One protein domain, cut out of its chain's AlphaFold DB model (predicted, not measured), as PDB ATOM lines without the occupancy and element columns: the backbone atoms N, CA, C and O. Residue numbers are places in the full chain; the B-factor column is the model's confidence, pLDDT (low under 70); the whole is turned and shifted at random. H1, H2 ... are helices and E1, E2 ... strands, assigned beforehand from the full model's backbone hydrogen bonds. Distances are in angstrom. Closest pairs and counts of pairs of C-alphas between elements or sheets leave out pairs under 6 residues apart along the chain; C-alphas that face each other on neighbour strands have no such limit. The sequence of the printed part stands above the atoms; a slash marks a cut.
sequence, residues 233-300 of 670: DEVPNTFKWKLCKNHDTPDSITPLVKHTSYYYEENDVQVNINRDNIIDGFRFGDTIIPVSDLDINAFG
ATOM      1  N   ASP A 233     -34.124  45.821  -8.123       76.25
ATOM      2  CA  ASP A 233     -34.494  45.352  -6.795       76.25
ATOM      3  C   ASP A 233     -35.543  44.250  -6.940       76.25
ATOM      4  O   ASP A 233     -36.326  44.271  -7.894       76.25
ATOM      5  N   GLU A 234     -35.597  43.332  -5.981       68.44
ATOM      6  CA  GLU A 234     -36.795  42.521  -5.806       68.44
ATOM      7  C   GLU A 234     -37.940  43.497  -5.531       68.44
ATOM      8  O   GLU A 234     -37.875  44.270  -4.574       68.44
ATOM      9  N   VAL A 235     -38.959  43.535  -6.398       61.38
ATOM     10  CA  VAL A 235     -40.102  44.436  -6.214       61.38
ATOM     11  C   VAL A 235     -40.754  44.064  -4.881       61.38
ATOM     12  O   VAL A 235     -41.367  42.997  -4.794       61.38
ATOM     13  N   PRO A 236     -40.651  44.891  -3.824       58.66
ATOM     14  CA  PRO A 236     -41.316  44.557  -2.582       58.66
ATOM     15  C   PRO A 236     -42.818  44.577  -2.855       58.66
ATOM     16  O   PRO A 236     -43.310  45.504  -3.503       58.66
ATOM     17  N   ASN A 237     -43.557  43.588  -2.342       57.62
ATOM     18  CA  ASN A 237     -45.019  43.621  -2.368       57.62
ATOM     19  C   ASN A 237     -45.487  44.950  -1.758       57.62
ATOM     20  O   ASN A 237     -45.413  45.155  -0.542       57.62
ATOM     21  N   THR A 238     -45.933  45.881  -2.607       61.34
ATOM     22  CA  THR A 238     -46.326  47.228  -2.170       61.34
ATOM     23  C   THR A 238     -47.576  47.174  -1.297       61.34
ATOM     24  O   THR A 238     -47.757  48.012  -0.413       61.34
ATOM     25  N   PHE A 239     -48.400  46.140  -1.482       70.19
ATOM     26  CA  PHE A 239     -49.610  45.895  -0.713       70.19
ATOM     27  C   PHE A 239     -49.346  44.974   0.479       70.19
ATOM     28  O   PHE A 239     -48.962  43.814   0.340       70.19
ATOM     29  N   LYS A 240     -49.615  45.493   1.681       75.00
ATOM     30  CA  LYS A 240     -49.640  44.710   2.920       75.00
ATOM     31  C   LYS A 240     -51.080  44.353   3.262       75.00
ATOM     32  O   LYS A 240     -51.827  45.198   3.755       75.00
ATOM     33  N   TRP A 241     -51.451  43.097   3.043       83.19
ATOM     34  CA  TRP A 241     -52.748  42.573   3.460       83.19
ATOM     35  C   TRP A 241     -52.836  42.538   4.988       83.19
ATOM     36  O   TRP A 241     -52.059  41.856   5.658       83.19
ATOM     37  N   LYS A 242     -53.772  43.307   5.553       79.56
ATOM     38  CA  LYS A 242     -54.058  43.302   6.990       79.56
ATOM     39  C   LYS A 242     -55.231  42.376   7.267       79.56
ATOM     40  O   LYS A 242     -56.261  42.462   6.607       79.56
ATOM     41  N   LEU A 243     -55.077  41.521   8.273       81.62
ATOM     42  CA  LEU A 243     -56.176  40.712   8.780       81.62
ATOM     43  C   LEU A 243     -57.051  41.578   9.693       81.62
ATOM     44  O   LEU A 243     -56.551  42.159  10.659       81.62
ATOM     45  N   CYS A 244     -58.343  41.644   9.394       78.25
ATOM     46  CA  CYS A 244     -59.307  42.495  10.085       78.25
ATOM     47  C   CYS A 244     -60.516  41.690  10.579       78.25
ATOM     48  O   CYS A 244     -60.855  40.669   9.987       78.25
ATOM     49  N   LYS A 245     -61.165  42.160  11.654       68.62
ATOM     50  CA  LYS A 245     -62.458  41.649  12.153       68.62
ATOM     51  C   LYS A 245     -63.593  42.629  11.827       68.62
ATOM     52  O   LYS A 245     -63.315  43.803  11.598       68.62
ATOM     53  N   ASN A 246     -64.834  42.134  11.877       61.91
ATOM     54  CA  ASN A 246     -66.093  42.857  11.632       61.91
ATOM     55  C   ASN A 246     -66.196  43.421  10.204       61.91
ATOM     56  O   ASN A 246     -65.821  44.557   9.931       61.91
ATOM     57  N   HIS A 247     -66.713  42.605   9.283       60.66
ATOM     58  CA  HIS A 247     -66.898  42.983   7.875       60.66
ATOM     59  C   HIS A 247     -68.189  43.780   7.619       60.66
ATOM     60  O   HIS A 247     -68.406  44.231   6.499       60.66
ATOM     61  N   ASP A 248     -69.028  43.960   8.642       58.12
ATOM     62  CA  ASP A 248     -70.402  44.440   8.477       58.12
ATOM     63  C   ASP A 248     -70.492  45.957   8.239       58.12
ATOM     64  O   ASP A 248     -71.424  46.417   7.583       58.12
ATOM     65  N   THR A 249     -69.528  46.754   8.727       57.31
ATOM     66  CA  THR A 249     -69.467  48.206   8.447       57.31
ATOM     67  C   THR A 249     -68.026  48.722   8.284       57.31
ATOM     68  O   THR A 249     -67.145  48.286   9.035       57.31
ATOM     69  N   PRO A 250     -67.759  49.675   7.361       58.53
ATOM     70  CA  PRO A 250     -66.415  50.215   7.097       58.53
ATOM     71  C   PRO A 250     -65.713  50.795   8.333       58.53
ATOM     72  O   PRO A 250     -64.503  50.640   8.482       58.53
ATOM     73  N   ASP A 251     -66.481  51.399   9.242       53.81
ATOM     74  CA  ASP A 251     -65.972  52.058  10.452       53.81
ATOM     75  C   ASP A 251     -65.638  51.075  11.591       53.81
ATOM     76  O   ASP A 251     -65.040  51.454  12.595       53.81
ATOM     77  N   SER A 252     -66.004  49.796  11.440       55.75
ATOM     78  CA  SER A 252     -65.773  48.744  12.444       55.75
ATOM     79  C   SER A 252     -64.535  47.880  12.178       55.75
ATOM     80  O   SER A 252     -64.198  47.012  12.992       55.75
ATOM     81  N   ILE A 253     -63.834  48.135  11.065       62.84
ATOM     82  CA  ILE A 253     -62.655  47.381  10.640       62.84
ATOM     83  C   ILE A 253     -61.495  47.672  11.595       62.84
ATOM     84  O   ILE A 253     -60.793  48.678  11.489       62.84
ATOM     85  N   THR A 254     -61.264  46.755  12.531       67.94
ATOM     86  CA  THR A 254     -60.126  46.817  13.453       67.94
ATOM     87  C   THR A 254     -59.067  45.790  13.046       67.94
ATOM     88  O   THR A 254     -59.398  44.618  12.818       67.94
ATOM     89  N   PRO A 255     -57.786  46.196  12.917       70.94
ATOM     90  CA  PRO A 255     -56.716  45.260  12.602       70.94
ATOM     91  C   PRO A 255     -56.543  44.280  13.763       70.94
ATOM     92  O   PRO A 255     -56.475  44.678  14.927       70.94
ATOM     93  N   LEU A 256     -56.452  42.988  13.450       78.06
ATOM     94  CA  LEU A 256     -56.241  41.971  14.468       78.06
ATOM     95  C   LEU A 256     -54.828  42.096  15.051       78.06
ATOM     96  O   LEU A 256     -53.835  42.004  14.326       78.06
ATOM     97  N   VAL A 257     -54.735  42.237  16.372       77.12
ATOM     98  CA  VAL A 257     -53.457  42.165  17.087       77.12
ATOM     99  C   VAL A 257     -53.130  40.697  17.348       77.12
ATOM    100  O   VAL A 257     -53.893  39.991  18.008       77.12
ATOM    101  N   LYS A 258     -52.004  40.220  16.809       78.75
ATOM    102  CA  LYS A 258     -51.484  38.875  17.091       78.75
ATOM    103  C   LYS A 258     -50.756  38.892  18.437       78.75
ATOM    104  O   LYS A 258     -49.867  39.715  18.628       78.75
ATOM    105  N   HIS A 259     -51.114  37.978  19.335       82.56
ATOM    106  CA  HIS A 259     -50.410  37.750  20.598       82.56
ATOM    107  C   HIS A 259     -49.776  36.357  20.568       82.56
ATOM    108  O   HIS A 259     -50.479  35.373  20.336       82.56
ATOM    109  N   THR A 260     -48.464  36.275  20.789       87.19
ATOM    110  CA  THR A 260     -47.712  35.010  20.793       87.19
ATOM    111  C   THR A 260     -47.322  34.662  22.223       87.19
ATOM    112  O   THR A 260     -46.698  35.474  22.901       87.19
ATOM    113  N   SER A 261     -47.680  33.462  22.675       87.62
ATOM    114  CA  SER A 261     -47.292  32.900  23.973       87.62
ATOM    115  C   SER A 261     -46.401  31.679  23.770       87.62
ATOM    116  O   SER A 261     -46.678  30.865  22.888       87.62
ATOM    117  N   TYR A 262     -45.366  31.544  24.594       89.00
ATOM    118  CA  TYR A 262     -44.397  30.454  24.520       89.00
ATOM    119  C   TYR A 262     -44.627  29.471  25.668       89.00
ATOM    120  O   TYR A 262     -44.995  29.876  26.771       89.00
ATOM    121  N   TYR A 263     -44.427  28.183  25.410       88.94
ATOM    122  CA  TYR A 263     -44.587  27.123  26.398       88.94
ATOM    123  C   TYR A 263     -43.539  26.033  26.187       88.94
ATOM    124  O   TYR A 263     -43.099  25.807  25.059       88.94
ATOM    125  N   TYR A 264     -43.160  25.361  27.270       86.44
ATOM    126  CA  TYR A 264     -42.428  24.097  27.217       86.44
ATOM    127  C   TYR A 264     -43.239  23.005  27.916       86.44
ATOM    128  O   TYR A 264     -44.083  23.298  28.767       86.44
ATOM    129  N   GLU A 265     -43.019  21.760  27.502       87.00
ATOM    130  CA  GLU A 265     -43.673  20.591  28.085       87.00
ATOM    131  C   GLU A 265     -42.717  19.908  29.060       87.00
ATOM    132  O   GLU A 265     -41.618  19.495  28.689       87.00
ATOM    133  N   GLU A 266     -43.155  19.790  30.310       83.81
ATOM    134  CA  GLU A 266     -42.464  19.048  31.358       83.81
ATOM    135  C   GLU A 266     -43.482  18.118  32.022       83.81
ATOM    136  O   GLU A 266     -44.485  18.577  32.566       83.81
ATOM    137  N   ASN A 267     -43.258  16.801  31.943       80.31
ATOM    138  CA  ASN A 267     -44.162  15.772  32.485       80.31
ATOM    139  C   ASN A 267     -45.637  15.930  32.045       80.31
ATOM    140  O   ASN A 267     -46.537  15.872  32.879       80.31
ATOM    141  N   ASP A 268     -45.882  16.168  30.750       80.12
ATOM    142  CA  ASP A 268     -47.216  16.405  30.160       80.12
ATOM    143  C   ASP A 268     -47.962  17.657  30.679       80.12
ATOM    144  O   ASP A 268     -49.158  17.828  30.433       80.12
ATOM    145  N   VAL A 269     -47.268  18.577  31.361       83.50
ATOM    146  CA  VAL A 269     -47.811  19.877  31.780       83.50
ATOM    147  C   VAL A 269     -47.187  20.992  30.944       83.50
ATOM    148  O   VAL A 269     -45.967  21.127  30.866       83.50
ATOM    149  N   GLN A 270     -48.035  21.821  30.327       85.25
ATOM    150  CA  GLN A 270     -47.594  23.011  29.597       85.25
ATOM    151  C   GLN A 270     -47.334  24.161  30.567       85.25
ATOM    152  O   GLN A 270     -48.254  24.673  31.209       85.25
ATOM    153  N   VAL A 271     -46.081  24.602  30.636       85.56
ATOM    154  CA  VAL A 271     -45.674  25.742  31.458       85.56
ATOM    155  C   VAL A 271     -45.417  26.941  30.554       85.56
ATOM    156  O   VAL A 271     -44.626  26.872  29.614       85.56
ATOM    157  N   ASN A 272     -46.105  28.051  30.828       87.94
ATOM    158  CA  ASN A 272     -45.967  29.290  30.066       87.94
ATOM    159  C   ASN A 272     -44.638  29.985  30.404       87.94
ATOM    160  O   ASN A 272     -44.321  30.178  31.579       87.94
ATOM    161  N   ILE A 273     -43.884  30.376  29.376       87.94
ATOM    162  CA  ILE A 273     -42.610  31.084  29.502       87.94
ATOM    163  C   ILE A 273     -42.758  32.506  28.962       87.94
ATOM    164  O   ILE A 273     -43.252  32.731  27.853       87.94
ATOM    165  N   ASN A 274     -42.253  33.476  29.728       86.94
ATOM    166  CA  ASN A 274     -42.072  34.832  29.227       86.94
ATOM    167  C   ASN A 274     -40.929  34.873  28.199       86.94
ATOM    168  O   ASN A 274     -39.869  34.291  28.421       86.94
ATOM    169  N   ARG A 275     -41.124  35.623  27.113       85.38
ATOM    170  CA  ARG A 275     -40.148  35.812  26.034       85.38
ATOM    171  C   ARG A 275     -38.766  36.240  26.539       85.38
ATOM    172  O   ARG A 275     -37.777  35.804  25.971       85.38
ATOM    173  N   ASP A 276     -38.702  37.030  27.608       86.88
ATOM    174  CA  ASP A 276     -37.436  37.523  28.179       86.88
ATOM    175  C   ASP A 276     -36.542  36.406  28.751       86.88
ATOM    176  O   ASP A 276     -35.345  36.605  28.937       86.88
ATOM    177  N   ASN A 277     -37.111  35.226  29.015       85.88
ATOM    178  CA  ASN A 277     -36.383  34.058  29.516       85.88
ATOM    179  C   ASN A 277     -35.944  33.104  28.391       85.88
ATOM    180  O   ASN A 277     -35.450  32.013  28.674       85.88
ATOM    181  N   ILE A 278     -36.171  33.470  27.127       87.81
ATOM    182  CA  ILE A 278     -35.824  32.655  25.961       87.81
ATOM    183  C   ILE A 278     -34.521  33.184  25.370       87.81
ATOM    184  O   ILE A 278     -34.386  34.378  25.118       87.81
ATOM    185  N   ILE A 279     -33.577  32.274  25.129       89.81
ATOM    186  CA  ILE A 279     -32.325  32.547  24.420       89.81
ATOM    187  C   ILE A 279     -32.303  31.771  23.106       89.81
ATOM    188  O   ILE A 279     -32.844  30.665  23.027       89.81
ATOM    189  N   ASP A 280     -31.667  32.343  22.088       90.06
ATOM    190  CA  ASP A 280     -31.544  31.687  20.793       90.06
ATOM    191  C   ASP A 280     -30.559  30.513  20.873       90.06
ATOM    192  O   ASP A 280     -29.521  30.568  21.533       90.06
ATOM    193  N   GLY A 281     -30.907  29.412  20.207       91.94
ATOM    194  CA  GLY A 281     -30.093  28.204  20.135       91.94
ATOM    195  C   GLY A 281     -29.748  27.872  18.691       91.94
ATOM    196  O   GLY A 281     -30.644  27.684  17.866       91.94
ATOM    197  N   PHE A 282     -28.458  27.757  18.387       92.81
ATOM    198  CA  PHE A 282     -27.963  27.402  17.059       92.81
ATOM    199  C   PHE A 282     -27.532  25.938  17.036       92.81
ATOM    200  O   PHE A 282     -26.941  25.432  17.990       92.81
ATOM    201  N   ARG A 283     -27.832  25.236  15.943       94.50
ATOM    202  CA  ARG A 283     -27.404  23.845  15.770       94.50
ATOM    203  C   ARG A 283     -25.962  23.796  15.285       94.50
ATOM    204  O   ARG A 283     -25.628  24.424  14.284       94.50
ATOM    205  N   PHE A 284     -25.143  23.008  15.966       94.19
ATOM    206  CA  PHE A 284     -23.792  22.661  15.556       94.19
ATOM    207  C   PHE A 284     -23.674  21.133  15.540       94.19
ATOM    208  O   PHE A 284     -23.518  20.494  16.583       94.19
ATOM    209  N   GLY A 285     -23.851  20.545  14.353       94.06
ATOM    210  CA  GLY A 285     -24.133  19.115  14.222       94.06
ATOM    211  C   GLY A 285     -25.424  18.750  14.961       94.06
ATOM    212  O   GLY A 285     -26.445  19.421  14.800       94.06
ATOM    213  N   ASP A 286     -25.352  17.735  15.822       93.06
ATOM    214  CA  ASP A 286     -26.486  17.268  16.632       93.06
ATOM    215  C   ASP A 286     -26.699  18.076  17.923       93.06
ATOM    216  O   ASP A 286     -27.706  17.912  18.611       93.06
ATOM    217  N   THR A 287     -25.755  18.955  18.280       95.69
ATOM    218  CA  THR A 287     -25.807  19.720  19.532       95.69
ATOM    219  C   THR A 287     -26.456  21.084  19.312       95.69
ATOM    220  O   THR A 287     -26.149  21.784  18.347       95.69
ATOM    221  N   ILE A 288     -27.335  21.490  20.230       94.69
ATOM    222  CA  ILE A 288     -27.889  22.848  20.269       94.69
ATOM    223  C   ILE A 288     -27.025  23.682  21.211       94.69
ATOM    224  O   ILE A 288     -26.943  23.394  22.404       94.69
ATOM    225  N   ILE A 289     -26.386  24.715  20.668       94.31
ATOM    226  CA  ILE A 289     -25.561  25.655  21.420       94.31
ATOM    227  C   ILE A 289     -26.400  26.911  21.687       94.31
ATOM    228  O   ILE A 289     -26.779  27.592  20.729       94.31
ATOM    229  N   PRO A 290     -26.711  27.233  22.954       93.25
ATOM    230  CA  PRO A 290     -27.359  28.492  23.294       93.25
ATOM    231  C   PRO A 290     -26.384  29.657  23.095       93.25
ATOM    232  O   PRO A 290     -25.257  29.613  23.587       93.25
ATOM    233  N   VAL A 291     -26.817  30.702  22.390       92.19
ATOM    234  CA  VAL A 291     -26.026  31.908  22.124       92.19
ATOM    235  C   VAL A 291     -26.878  33.121  22.475       92.19
ATOM    236  O   VAL A 291     -27.939  33.336  21.892       92.19
ATOM    237  N   SER A 292     -26.429  33.912  23.449       90.81
ATOM    238  CA  SER A 292     -27.158  35.110  23.869       90.81
ATOM    239  C   SER A 292     -26.918  36.286  22.919       90.81
ATOM    240  O   SER A 292     -25.892  36.356  22.239       90.81
ATOM    241  N   ASP A 293     -27.802  37.286  22.942       88.81
ATOM    242  CA  ASP A 293     -27.597  38.537  22.197       88.81
ATOM    243  C   ASP A 293     -26.285  39.245  22.581       88.81
ATOM    244  O   ASP A 293     -25.664  39.920  21.755       88.81
ATOM    245  N   LEU A 294     -25.830  39.101  23.832       89.62
ATOM    246  CA  LEU A 294     -24.545  39.642  24.280       89.62
ATOM    247  C   LEU A 294     -23.378  38.946  23.572       89.62
ATOM    248  O   LEU A 294     -22.449  39.625  23.131       89.62
ATOM    249  N   ASP A 295     -23.460  37.627  23.403       89.50
ATOM    250  CA  ASP A 295     -22.454  36.840  22.688       89.50
ATOM    251  C   ASP A 295     -22.440  37.190  21.197       89.50
ATOM    252  O   ASP A 295     -21.371  37.424  20.632       89.50
ATOM    253  N   ILE A 296     -23.614  37.327  20.567       87.31
ATOM    254  CA  ILE A 296     -23.728  37.750  19.160       87.31
ATOM    255  C   ILE A 296     -23.081  39.128  18.964       87.31
ATOM    256  O   ILE A 296     -22.318  39.337  18.021       87.31
ATOM    257  N   ASN A 297     -23.322  40.073  19.874       88.38
ATOM    258  CA  ASN A 297     -22.751  41.419  19.789       88.38
ATOM    259  C   ASN A 297     -21.235  41.466  20.071       88.38
ATOM    260  O   ASN A 297     -20.518  42.325  19.529       88.38
ATOM    261  N   ALA A 298     -20.740  40.574  20.933       90.12
ATOM    262  CA  ALA A 298     -19.330  40.485  21.299       90.12
ATOM    263  C   ALA A 298     -18.494  39.774  20.225       90.12
ATOM    264  O   ALA A 298     -17.455  40.301  19.821       90.12
ATOM    265  N   PHE A 299     -18.961  38.616  19.754       89.00
ATOM    266  CA  PHE A 299     -18.211  37.699  18.889       89.00
ATOM    267  C   PHE A 299     -18.661  37.713  17.424       89.00
ATOM    268  O   PHE A 299     -17.977  37.151  16.571       89.00
ATOM    269  N   GLY A 300     -19.782  38.368  17.109       87.81
ATOM    270  CA  GLY A 300     -20.247  38.536  15.737       87.81
ATOM    271  C   GLY A 300     -19.225  39.273  14.872       87.81
ATOM    272  O   GLY A 300     -18.580  40.232  15.308       87.81
TER     273      GLY A 300
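This is residues 233 to 300 of the 670 residues of the protein "X-ray repair cross-complementing protein 5" of Sipha flava (yellow sugarcane aphid) (UniProt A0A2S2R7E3). Little regular structure is present: two separate small hairpins, E1 with E2 and E3 with E4, are followed by the short helix H1, while the long unnamed stretch 233 to 261 runs far out from E1 and folds back where residues 244 to 245 pair antiparallel with 254 to 255. The 68 printed residues hold E1, E2, E3, E4, H1 in that order, two antiparallel two-stranded sheets, class mixed, with only 27 residues in named elements. The whole is extended, radius of gyration of the C-alphas 20.0 A, and flat, 52 by 45 by 22 A.

E1, residues 262 to 266, begins at C-alpha (-44.397, 30.454, 24.520) and spans 13.4 A; E2, 269 to 273, 12.6 A. E3, 280 to 284, spans 13.0 A; E4, 287 to 291, 12.5 A. H1, 293 to 299, spans 10.0 A, ending at C-alpha (-18.211, 37.699, 18.889).

In hairpin E1 and E2, N 273 and O 262 are 2.9 A apart, within hydrogen-bond range; in hairpin E3 and E4, N 289 and O 282, 2.8 A. E2 and E3 are apart. In H1 every O i to N i+4 pair is within range.

The printed part has no cut. Residues 234 to 238 and 245 to 254 are under pLDDT 70.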